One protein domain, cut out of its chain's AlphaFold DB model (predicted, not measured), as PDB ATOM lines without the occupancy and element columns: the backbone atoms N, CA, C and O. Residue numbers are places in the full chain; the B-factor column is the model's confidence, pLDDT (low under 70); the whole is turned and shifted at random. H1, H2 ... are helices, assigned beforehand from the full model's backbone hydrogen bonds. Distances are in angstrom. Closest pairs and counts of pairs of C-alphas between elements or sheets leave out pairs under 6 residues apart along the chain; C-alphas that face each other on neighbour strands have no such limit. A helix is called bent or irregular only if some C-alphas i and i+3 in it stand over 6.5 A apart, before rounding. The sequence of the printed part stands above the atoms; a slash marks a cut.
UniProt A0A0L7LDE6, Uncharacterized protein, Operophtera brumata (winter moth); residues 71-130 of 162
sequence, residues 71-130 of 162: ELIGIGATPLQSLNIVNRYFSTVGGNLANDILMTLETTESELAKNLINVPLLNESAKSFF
ATOM      1  N   GLU A  71      36.400 -57.770 -21.332       77.94
ATOM      2  CA  GLU A  71      36.750 -57.870 -22.750       77.94
ATOM      3  C   GLU A  71      37.051 -56.501 -23.366       77.94
ATOM      4  O   GLU A  71      38.022 -56.365 -24.102       77.94
ATOM      5  N   LEU A  72      36.294 -55.457 -23.002       79.81
ATOM      6  CA  LEU A  72      36.508 -54.104 -23.525       79.81
ATOM      7  C   LEU A  72      37.758 -53.433 -22.946       79.81
ATOM      8  O   LEU A  72      38.285 -52.499 -23.542       79.81
ATOM      9  N   ILE A  73      38.238 -53.900 -21.792       77.88
ATOM     10  CA  ILE A  73      39.421 -53.355 -21.113       77.88
ATOM     11  C   ILE A  73      40.706 -54.016 -21.646       77.88
ATOM     12  O   ILE A  73      41.771 -53.401 -21.595       77.88
ATOM     13  N   GLY A  74      40.610 -55.221 -22.218       82.25
ATOM     14  CA  GLY A  74      41.743 -55.993 -22.743       82.25
ATOM     15  C   GLY A  74      41.982 -55.905 -24.255       82.25
ATOM     16  O   GLY A  74      42.781 -56.678 -24.767       82.25
ATOM     17  N   ILE A  75      41.293 -55.017 -24.982       87.19
ATOM     18  CA  ILE A  75      41.424 -54.921 -26.452       87.19
ATOM     19  C   ILE A  75      42.804 -54.386 -26.870       87.19
ATOM     20  O   ILE A  75      43.382 -54.839 -27.856       87.19
ATOM     21  N   GLY A  76      43.320 -53.391 -26.150       86.69
ATOM     22  CA  GLY A  76      44.632 -52.793 -26.379       86.69
ATOM     23  C   GLY A  76      45.707 -53.361 -25.453       86.69
ATOM     24  O   GLY A  76      45.412 -53.979 -24.432       86.69
ATOM     25  N   ALA A  77      46.975 -53.081 -25.768       88.81
ATOM     26  CA  ALA A  77      48.102 -53.481 -24.921       88.81
ATOM     27  C   ALA A  77      48.136 -52.718 -23.582       88.81
ATOM     28  O   ALA A  77      48.763 -53.160 -22.623       88.81
ATOM     29  N   THR A  78      47.462 -51.565 -23.508       90.88
ATOM     30  CA  THR A  78      47.297 -50.775 -22.283       90.88
ATOM     31  C   THR A  78      45.834 -50.361 -22.092       90.88
ATOM     32  O   THR A  78      45.114 -50.203 -23.083       90.88
ATOM     33  N   PRO A  79      45.382 -50.092 -20.849       88.69
ATOM     34  CA  PRO A  79      44.012 -49.636 -20.594       88.69
ATOM     35  C   PRO A  79      43.624 -48.380 -21.388       88.69
ATOM     36  O   PRO A  79      42.498 -48.269 -21.867       88.69
ATOM     37  N   LEU A  80      44.566 -47.449 -21.577       91.31
ATOM     38  CA  LEU A  80      44.344 -46.233 -22.363       91.31
ATOM     39  C   LEU A  80      44.113 -46.544 -23.848       91.31
ATOM     40  O   LEU A  80      43.250 -45.937 -24.477       91.31
ATOM     41  N   GLN A  81      44.859 -47.498 -24.409       93.75
ATOM     42  CA  GLN A  81      44.637 -47.936 -25.787       93.75
ATOM     43  C   GLN A  81      43.264 -48.590 -25.946       93.75
ATOM     44  O   GLN A  81      42.546 -48.242 -26.880       93.75
ATOM     45  N   SER A  82      42.871 -49.467 -25.017       92.75
ATOM     46  CA  SER A  82      41.540 -50.083 -25.018       92.75
ATOM     47  C   SER A  82      40.428 -49.030 -24.995       92.75
ATOM     48  O   SER A  82      39.516 -49.075 -25.819       92.75
ATOM     49  N   LEU A  83      40.546 -48.021 -24.124       90.38
ATOM     50  CA  LEU A  83      39.599 -46.903 -24.061       90.38
ATOM     51  C   LEU A  83      39.538 -46.118 -25.373       90.38
ATOM     52  O   LEU A  83      38.449 -45.822 -25.855       90.38
ATOM     53  N   ASN A  84      40.685 -45.808 -25.980       94.44
ATOM     54  CA  ASN A  84      40.723 -45.087 -27.251       94.44
ATOM     55  C   ASN A  84      40.088 -45.887 -28.397       94.44
ATOM     56  O   ASN A  84      39.409 -45.298 -29.235       94.44
ATOM     57  N   ILE A  85      40.264 -47.211 -28.424       93.19
ATOM     58  CA  ILE A  85      39.625 -48.085 -29.420       93.19
ATOM     59  C   ILE A  85      38.103 -48.066 -29.249       93.19
ATOM     60  O   ILE A  85      37.380 -47.852 -30.223       93.19
ATOM     61  N   VAL A  86      37.619 -48.225 -28.014       91.62
ATOM     62  CA  VAL A  86      36.183 -48.183 -27.697       91.62
ATOM     63  C   VAL A  86      35.589 -46.817 -28.042       91.62
ATOM     64  O   VAL A  86      34.575 -46.744 -28.735       91.62
ATOM     65  N   ASN A  87      36.243 -45.732 -27.625       93.25
ATOM     66  CA  ASN A  87      35.797 -44.374 -27.923       93.25
ATOM     67  C   ASN A  87      35.730 -44.132 -29.426       93.25
ATOM     68  O   ASN A  87      34.722 -43.626 -29.908       93.25
ATOM     69  N   ARG A  88      36.767 -44.542 -30.167       94.75
ATOM     70  CA  ARG A  88      36.799 -44.404 -31.622       94.75
ATOM     71  C   ARG A  88      35.658 -45.167 -32.278       94.75
ATOM     72  O   ARG A  88      35.047 -44.623 -33.184       94.75
ATOM     73  N   TYR A  89      35.365 -46.390 -31.837       92.38
ATOM     74  CA  TYR A  89      34.239 -47.154 -32.370       92.38
ATOM     75  C   TYR A  89      32.923 -46.391 -32.174       92.38
ATOM     76  O   TYR A  89      32.245 -46.067 -33.144       92.38
ATOM     77  N   PHE A  90      32.585 -46.024 -30.936       91.94
ATOM     78  CA  PHE A  90      31.303 -45.369 -30.663       91.94
ATOM     79  C   PHE A  90      31.208 -43.947 -31.230       91.94
ATOM     80  O   PHE A  90      30.112 -43.521 -31.590       91.94
ATOM     81  N   SER A  91      32.326 -43.227 -31.367       96.06
ATOM     82  CA  SER A  91      32.332 -41.893 -31.974       96.06
ATOM     83  C   SER A  91      32.200 -41.930 -33.498       96.06
ATOM     84  O   SER A  91      31.761 -40.940 -34.079       96.06
ATOM     85  N   THR A  92      32.574 -43.031 -34.163       96.50
ATOM     86  CA  THR A  92      32.482 -43.149 -35.629       96.50
ATOM     87  C   THR A  92      31.227 -43.862 -36.115       96.50
ATOM     88  O   THR A  92      30.859 -43.651 -37.264       96.50
ATOM     89  N   VAL A  93      30.529 -44.643 -35.277       95.31
ATOM     90  CA  VAL A  93      29.299 -45.367 -35.673       95.31
ATOM     91  C   VAL A  93      28.289 -44.453 -36.369       95.31
ATOM     92  O   VAL A  93      27.777 -44.813 -37.423       95.31
ATOM     93  N   GLY A  94      28.032 -43.264 -35.815       92.12
ATOM     94  CA  GLY A  94      27.086 -42.317 -36.408       92.12
ATOM     95  C   GLY A  94      27.525 -41.822 -37.787       92.12
ATOM     96  O   GLY A  94      26.732 -41.844 -38.722       92.12
ATOM     97  N   GLY A  95      28.796 -41.429 -37.926       93.75
ATOM     98  CA  GLY A  95      29.346 -40.956 -39.200       93.75
ATOM     99  C   GLY A  95      29.406 -42.055 -40.262       93.75
ATOM    100  O   GLY A  95      29.038 -41.818 -41.407       93.75
ATOM    101  N   ASN A  96      29.796 -43.269 -39.872       95.31
ATOM    102  CA  ASN A  96      29.823 -44.425 -40.766       95.31
ATOM    103  C   ASN A  96      28.412 -44.771 -41.252       95.31
ATOM    104  O   ASN A  96      28.204 -44.906 -42.449       95.31
ATOM    105  N   LEU A  97      27.435 -44.831 -40.341       94.94
ATOM    106  CA  LEU A  97      26.048 -45.122 -40.699       94.94
ATOM    107  C   LEU A  97      25.452 -44.038 -41.604       94.94
ATOM    108  O   LEU A  97      24.752 -44.360 -42.560       94.94
ATOM    109  N   ALA A  98      25.727 -42.763 -41.318       92.25
ATOM    110  CA  ALA A  98      25.308 -41.665 -42.183       92.25
ATOM    111  C   ALA A  98      25.890 -41.831 -43.594       92.25
ATOM    112  O   ALA A  98      25.149 -41.765 -44.572       92.25
ATOM    113  N   ASN A  99      27.185 -42.135 -43.699       94.31
ATOM    114  CA  ASN A  99      27.839 -42.361 -44.981       94.31
ATOM    115  C   ASN A  99      27.271 -43.580 -45.728       94.31
ATOM    116  O   ASN A  99      26.996 -43.482 -46.920       94.31
ATOM    117  N   ASP A 100      27.023 -44.695 -45.036       95.25
ATOM    118  CA  ASP A 100      26.423 -45.898 -45.625       95.25
ATOM    119  C   ASP A 100      25.023 -45.612 -46.195       95.25
ATOM    120  O   ASP A 100      24.680 -46.073 -47.287       95.25
ATOM    121  N   ILE A 101      24.216 -44.814 -45.484       93.31
ATOM    122  CA  ILE A 101      22.895 -44.370 -45.951       93.31
ATOM    123  C   ILE A 101      23.031 -43.515 -47.215       93.31
ATOM    124  O   ILE A 101      22.335 -43.775 -48.196       93.31
ATOM    125  N   LEU A 102      23.927 -42.525 -47.212       94.25
ATOM    126  CA  LEU A 102      24.152 -41.641 -48.361       94.25
ATOM    127  C   LEU A 102      24.644 -42.410 -49.592       94.25
ATOM    128  O   LEU A 102      24.149 -42.178 -50.692       94.25
ATOM    129  N   MET A 103      25.560 -43.365 -49.399       94.06
ATOM    130  CA  MET A 103      26.036 -44.250 -50.464       94.06
ATOM    131  C   MET A 103      24.908 -45.119 -51.023       94.06
ATOM    132  O   MET A 103      24.768 -45.225 -52.236       94.06
ATOM    133  N   THR A 104      24.086 -45.710 -50.153       95.00
ATOM    134  CA  THR A 104      22.954 -46.561 -50.563       95.00
ATOM    135  C   THR A 104      21.905 -45.779 -51.354       95.00
ATOM    136  O   THR A 104      21.273 -46.323 -52.255       95.00
ATOM    137  N   LEU A 105      21.703 -44.512 -51.001       91.50
ATOM    138  CA  LEU A 105      20.740 -43.624 -51.646       91.50
ATOM    139  C   LEU A 105      21.331 -42.845 -52.836       91.50
ATOM    140  O   LEU A 105      20.605 -42.058 -53.438       91.50
ATOM    141  N   GLU A 106      22.618 -43.040 -53.154       93.25
ATOM    142  CA  GLU A 106      23.357 -42.345 -54.221       93.25
ATOM    143  C   GLU A 106      23.168 -40.816 -54.201       93.25
ATOM    144  O   GLU A 106      22.930 -40.173 -55.223       93.25
ATOM    145  N   THR A 107      23.245 -40.217 -53.014       90.75
ATOM    146  CA  THR A 107      22.885 -38.808 -52.805       90.75
ATOM    147  C   THR A 107      23.754 -38.155 -51.733       90.75
ATOM    148  O   THR A 107      24.488 -38.819 -51.000       90.75
ATOM    149  N   THR A 108      23.687 -36.831 -51.633       90.31
ATOM    150  CA  THR A 108      24.428 -36.039 -50.645       90.31
ATOM    151  C   THR A 108      23.540 -35.556 -49.498       90.31
ATOM    152  O   THR A 108      22.322 -35.427 -49.630       90.31
ATOM    153  N   GLU A 109      24.149 -35.196 -48.364       86.50
ATOM    154  CA  GLU A 109      23.424 -34.593 -47.233       86.50
ATOM    155  C   GLU A 109      22.641 -33.335 -47.645       86.50
ATOM    156  O   GLU A 109      21.517 -33.122 -47.195       86.50
ATOM    157  N   SER A 110      23.212 -32.518 -48.539       85.44
ATOM    158  CA  SER A 110      22.580 -31.294 -49.053       85.44
ATOM    159  C   SER A 110      21.322 -31.596 -49.872       85.44
ATOM    160  O   SER A 110      20.325 -30.880 -49.781       85.44
ATOM    161  N   GLU A 111      21.339 -32.672 -50.655       85.38
ATOM    162  CA  GLU A 111      20.187 -33.121 -51.440       85.38
ATOM    163  C   GLU A 111      19.090 -33.710 -50.552       85.38
ATOM    164  O   GLU A 111      17.925 -33.337 -50.716       85.38
ATOM    165  N   LEU A 112      19.442 -34.534 -49.553       82.69
ATOM    166  CA  LEU A 112      18.475 -34.974 -48.541       82.69
ATOM    167  C   LEU A 112      17.839 -33.779 -47.835       82.69
ATOM    168  O   LEU A 112      16.616 -33.721 -47.710       82.69
ATOM    169  N   ALA A 113      18.652 -32.812 -47.403       81.94
ATOM    170  CA  ALA A 113      18.178 -31.649 -46.667       81.94
ATOM    171  C   ALA A 113      17.194 -30.796 -47.484       81.94
ATOM    172  O   ALA A 113      16.192 -30.326 -46.942       81.94
ATOM    173  N   LYS A 114      17.421 -30.646 -48.795       79.50
ATOM    174  CA  LYS A 114      16.485 -29.955 -49.703       79.50
ATOM    175  C   LYS A 114      15.135 -30.670 -49.796       79.50
ATOM    176  O   LYS A 114      14.100 -30.009 -49.865       79.50
ATOM    177  N   ASN A 115      15.134 -32.000 -49.745       66.94
ATOM    178  CA  ASN A 115      13.913 -32.803 -49.806       66.94
ATOM    179  C   ASN A 115      13.100 -32.783 -48.497       66.94
ATOM    180  O   ASN A 115      11.900 -33.060 -48.537       66.94
ATOM    181  N   LEU A 116      13.690 -32.392 -47.357       64.94
ATOM    182  CA  LEU A 116      12.989 -32.305 -46.062       64.94
ATOM    183  C   LEU A 116      11.843 -31.281 -46.060       64.94
ATOM    184  O   LEU A 116      10.852 -31.491 -45.363       64.94
ATOM    185  N   ILE A 117      11.936 -30.210 -46.861       61.34
ATOM    186  CA  ILE A 117      10.904 -29.156 -46.959       61.34
ATOM    187  C   ILE A 117       9.568 -29.729 -47.469       61.34
ATOM    188  O   ILE A 117       8.496 -29.233 -47.115       61.34
ATOM    189  N   ASN A 118       9.628 -30.819 -48.240       59.16
ATOM    190  CA  ASN A 118       8.470 -31.464 -48.855       59.16
ATOM    191  C   ASN A 118       7.947 -32.675 -48.061       59.16
ATOM    192  O   ASN A 118       6.994 -33.310 -48.505       59.16
ATOM    193  N   VAL A 119       8.538 -33.013 -46.904       63.41
ATOM    194  CA  VAL A 119       8.082 -34.139 -46.070       63.41
ATOM    195  C   VAL A 119       6.934 -33.672 -45.162       63.41
ATOM    196  O   VAL A 119       7.170 -32.895 -44.232       63.41
ATOM    197  N   PRO A 120       5.691 -34.166 -45.352       58.72
ATOM    198  CA  PRO A 120       4.522 -33.688 -44.606       58.72
ATOM    199  C   PRO A 120       4.661 -33.839 -43.082       58.72
ATOM    200  O   PRO A 120       4.225 -32.970 -42.330       58.72
ATOM    201  N   LEU A 121       5.346 -34.897 -42.626       56.12
ATOM    202  CA  LEU A 121       5.535 -35.214 -41.204       56.12
ATOM    203  C   LEU A 121       6.356 -34.161 -40.430       56.12
ATOM    204  O   LEU A 121       6.170 -34.004 -39.222       56.12
ATOM    205  N   LEU A 122       7.267 -33.439 -41.094       54.62
ATOM    206  CA  LEU A 122       8.132 -32.447 -40.436       54.62
ATOM    207  C   LEU A 122       7.431 -31.094 -40.266       54.62
ATOM    208  O   LEU A 122       7.620 -30.432 -39.244       54.62
ATOM    209  N   ASN A 123       6.560 -30.724 -41.210       55.62
ATOM    210  CA  ASN A 123       5.775 -29.488 -41.139       55.62
ATOM    211  C   ASN A 123       4.685 -29.524 -40.052       55.62
ATOM    212  O   ASN A 123       4.285 -28.467 -39.562       55.62
ATOM    213  N   GLU A 124       4.209 -30.709 -39.655       57.66
ATOM    214  CA  GLU A 124       3.268 -30.863 -38.536       57.66
ATOM    215  C   GLU A 124       3.979 -30.942 -37.179       57.66
ATOM    216  O   GLU A 124       3.554 -30.288 -36.226       57.66
ATOM    217  N   SER A 125       5.102 -31.662 -37.084       58.16
ATOM    218  CA  SER A 125       5.855 -31.793 -35.826       58.16
ATOM    219  C   SER A 125       6.481 -30.469 -35.368       58.16
ATOM    220  O   SER A 125       6.429 -30.139 -34.181       58.16
ATOM    221  N   ALA A 126       6.969 -29.641 -36.302       57.03
ATOM    222  CA  ALA A 126       7.486 -28.302 -35.995       57.03
ATOM    223  C   ALA A 126       6.418 -27.351 -35.413       57.03
ATOM    224  O   ALA A 126       6.759 -26.378 -34.746       57.03
ATOM    225  N   LYS A 127       5.127 -27.647 -35.622       58.44
ATOM    226  CA  LYS A 127       3.992 -26.901 -35.053       58.44
ATOM    227  C   LYS A 127       3.536 -27.432 -33.686       58.44
ATOM    228  O   LYS A 127       2.647 -26.839 -33.086       58.44
ATOM    229  N   SER A 128       4.119 -28.530 -33.192       68.00
ATOM    230  CA  SER A 128       3.769 -29.129 -31.890       68.00
ATOM    231  C   SER A 128       4.491 -28.486 -30.701       68.00
ATOM    232  O   SER A 128       4.043 -28.614 -29.561       68.00
ATOM    233  N   PHE A 129       5.588 -27.765 -30.954       71.75
ATOM    234  CA  PHE A 129       6.283 -26.989 -29.937       71.75
ATOM    235  C   PHE A 129       5.681 -25.584 -29.873       71.75
ATOM    236  O   PHE A 129       5.930 -24.744 -30.738       71.75
ATOM    237  N   PHE A 130       4.870 -25.337 -28.849       76.69
ATOM    238  CA  PHE A 130       4.226 -24.050 -28.622       76.69
ATOM    239  C   PHE A 130       4.568 -23.532 -27.227       76.69
ATOM    240  O   PHE A 130       4.397 -24.236 -26.232       76.69
TER     241      PHE A 130
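What this domain is: This is residues 71 to 130 of the 162 residues of an uncharacterized protein of Operophtera brumata (winter moth) (UniProt A0A0L7LDE6). An open zigzag of helices joined end to end, with no packed core: a long bent helix, H1, makes most of the longest axis, and after a corner at residues 105 to 108 the shorter H2 and the very short H3 make a second limb, H2 turning away from the arm H1b and H3 turning away again from H2. The residues before H1, 71 to 78, make a small hook at its beginning, and residues 113 to 130, which hold the later part of H2 and H3, stick out at the other end. The printed part has 60 residues with three named helices, H1, H2 and H3 in this order along the chain, and no named strand; the class is all helix. The whole is extended, with a radius of gyration of the C-alphas of 18.8 A, and the C-alphas span 51 by 35 by 16 A, an outline that is only just flat.

Where its parts are: The printed part begins at Glu 71, with its C-alpha at (36.750, -57.870, -22.750). H1 runs over residues 79 to 104, 26 residues, and is the longest helix by residues. By its hydrogen bonds it was assigned as one helix, but it is bent: the C-alphas of residues 91 and 94 are 6.9 A apart, against about 5 A in a regular helix. Its first arm, H1a, holds residues 79 to 91 and is 18.1 A long from first to last C-alpha, beginning with C-alpha 79 at (44.012, -49.636, -20.594). Its second arm, H1b, holds residues 94 to 104 and is 15.3 A long; residues 92 and 93 belong to neither arm. H2 holds residues 109 to 118 and is 15.4 A long; it is neither bent nor irregular, but only just: C-alphas 114 and 117 are 6.3 A apart. H3 holds residues 120 to 125, is 9.1 A long, and ends with C-alpha 125 at (5.855, -31.793, -35.826).

How they stand to each other: The lines of H1a and H1b stand at a steep tilt of 41 degrees. H1b and H2 are close but not clearly touching, with 1 pair of C-alphas within 8 A. Their closest C-alphas are those of Leu 102 and Glu 109, 7.2 A apart. Their lines are about perpendicular, at 77 degrees, and their centres are 15.6 A apart. H2 and H3 are also close but not clearly touching, with 2 pairs of C-alphas within 8 A. Their closest C-alphas are those of Leu 116 and Leu 122, 7.4 A apart. Their lines are about perpendicular too, at 83 degrees, and their centres are 13.7 A apart. H1a is apart from H2 and from H3, and H1b is apart from H3. In H1a and H1b every O i to N i+4 pair is within hydrogen-bond range; in H2 it is 4 of 6 pairs and in H3 1 of 2.

The domain as a whole: The two C-alphas farthest apart are those of Ala 77 and Phe 130, at 53.0 A, and the first and last printed C-alphas, those of Glu 71 and Phe 130, are 47.3 A apart. Residues 87 to 97, which belong to H1, stand free, and so do residues 113 to 130, of which 113 to 118 belong to H2 and 120 to 125 to H3. Without these stretches, 31 residues remain, spanning 43 by 15 by 10 A. The links from H1 to H2, with 4 residues, and from H2 to H3, with 1 residue, are tight. The printed part has no cut. The mean pLDDT of the printed part is 82.6; residues 115 to 128 are under 70, and the mean over H3 is 57.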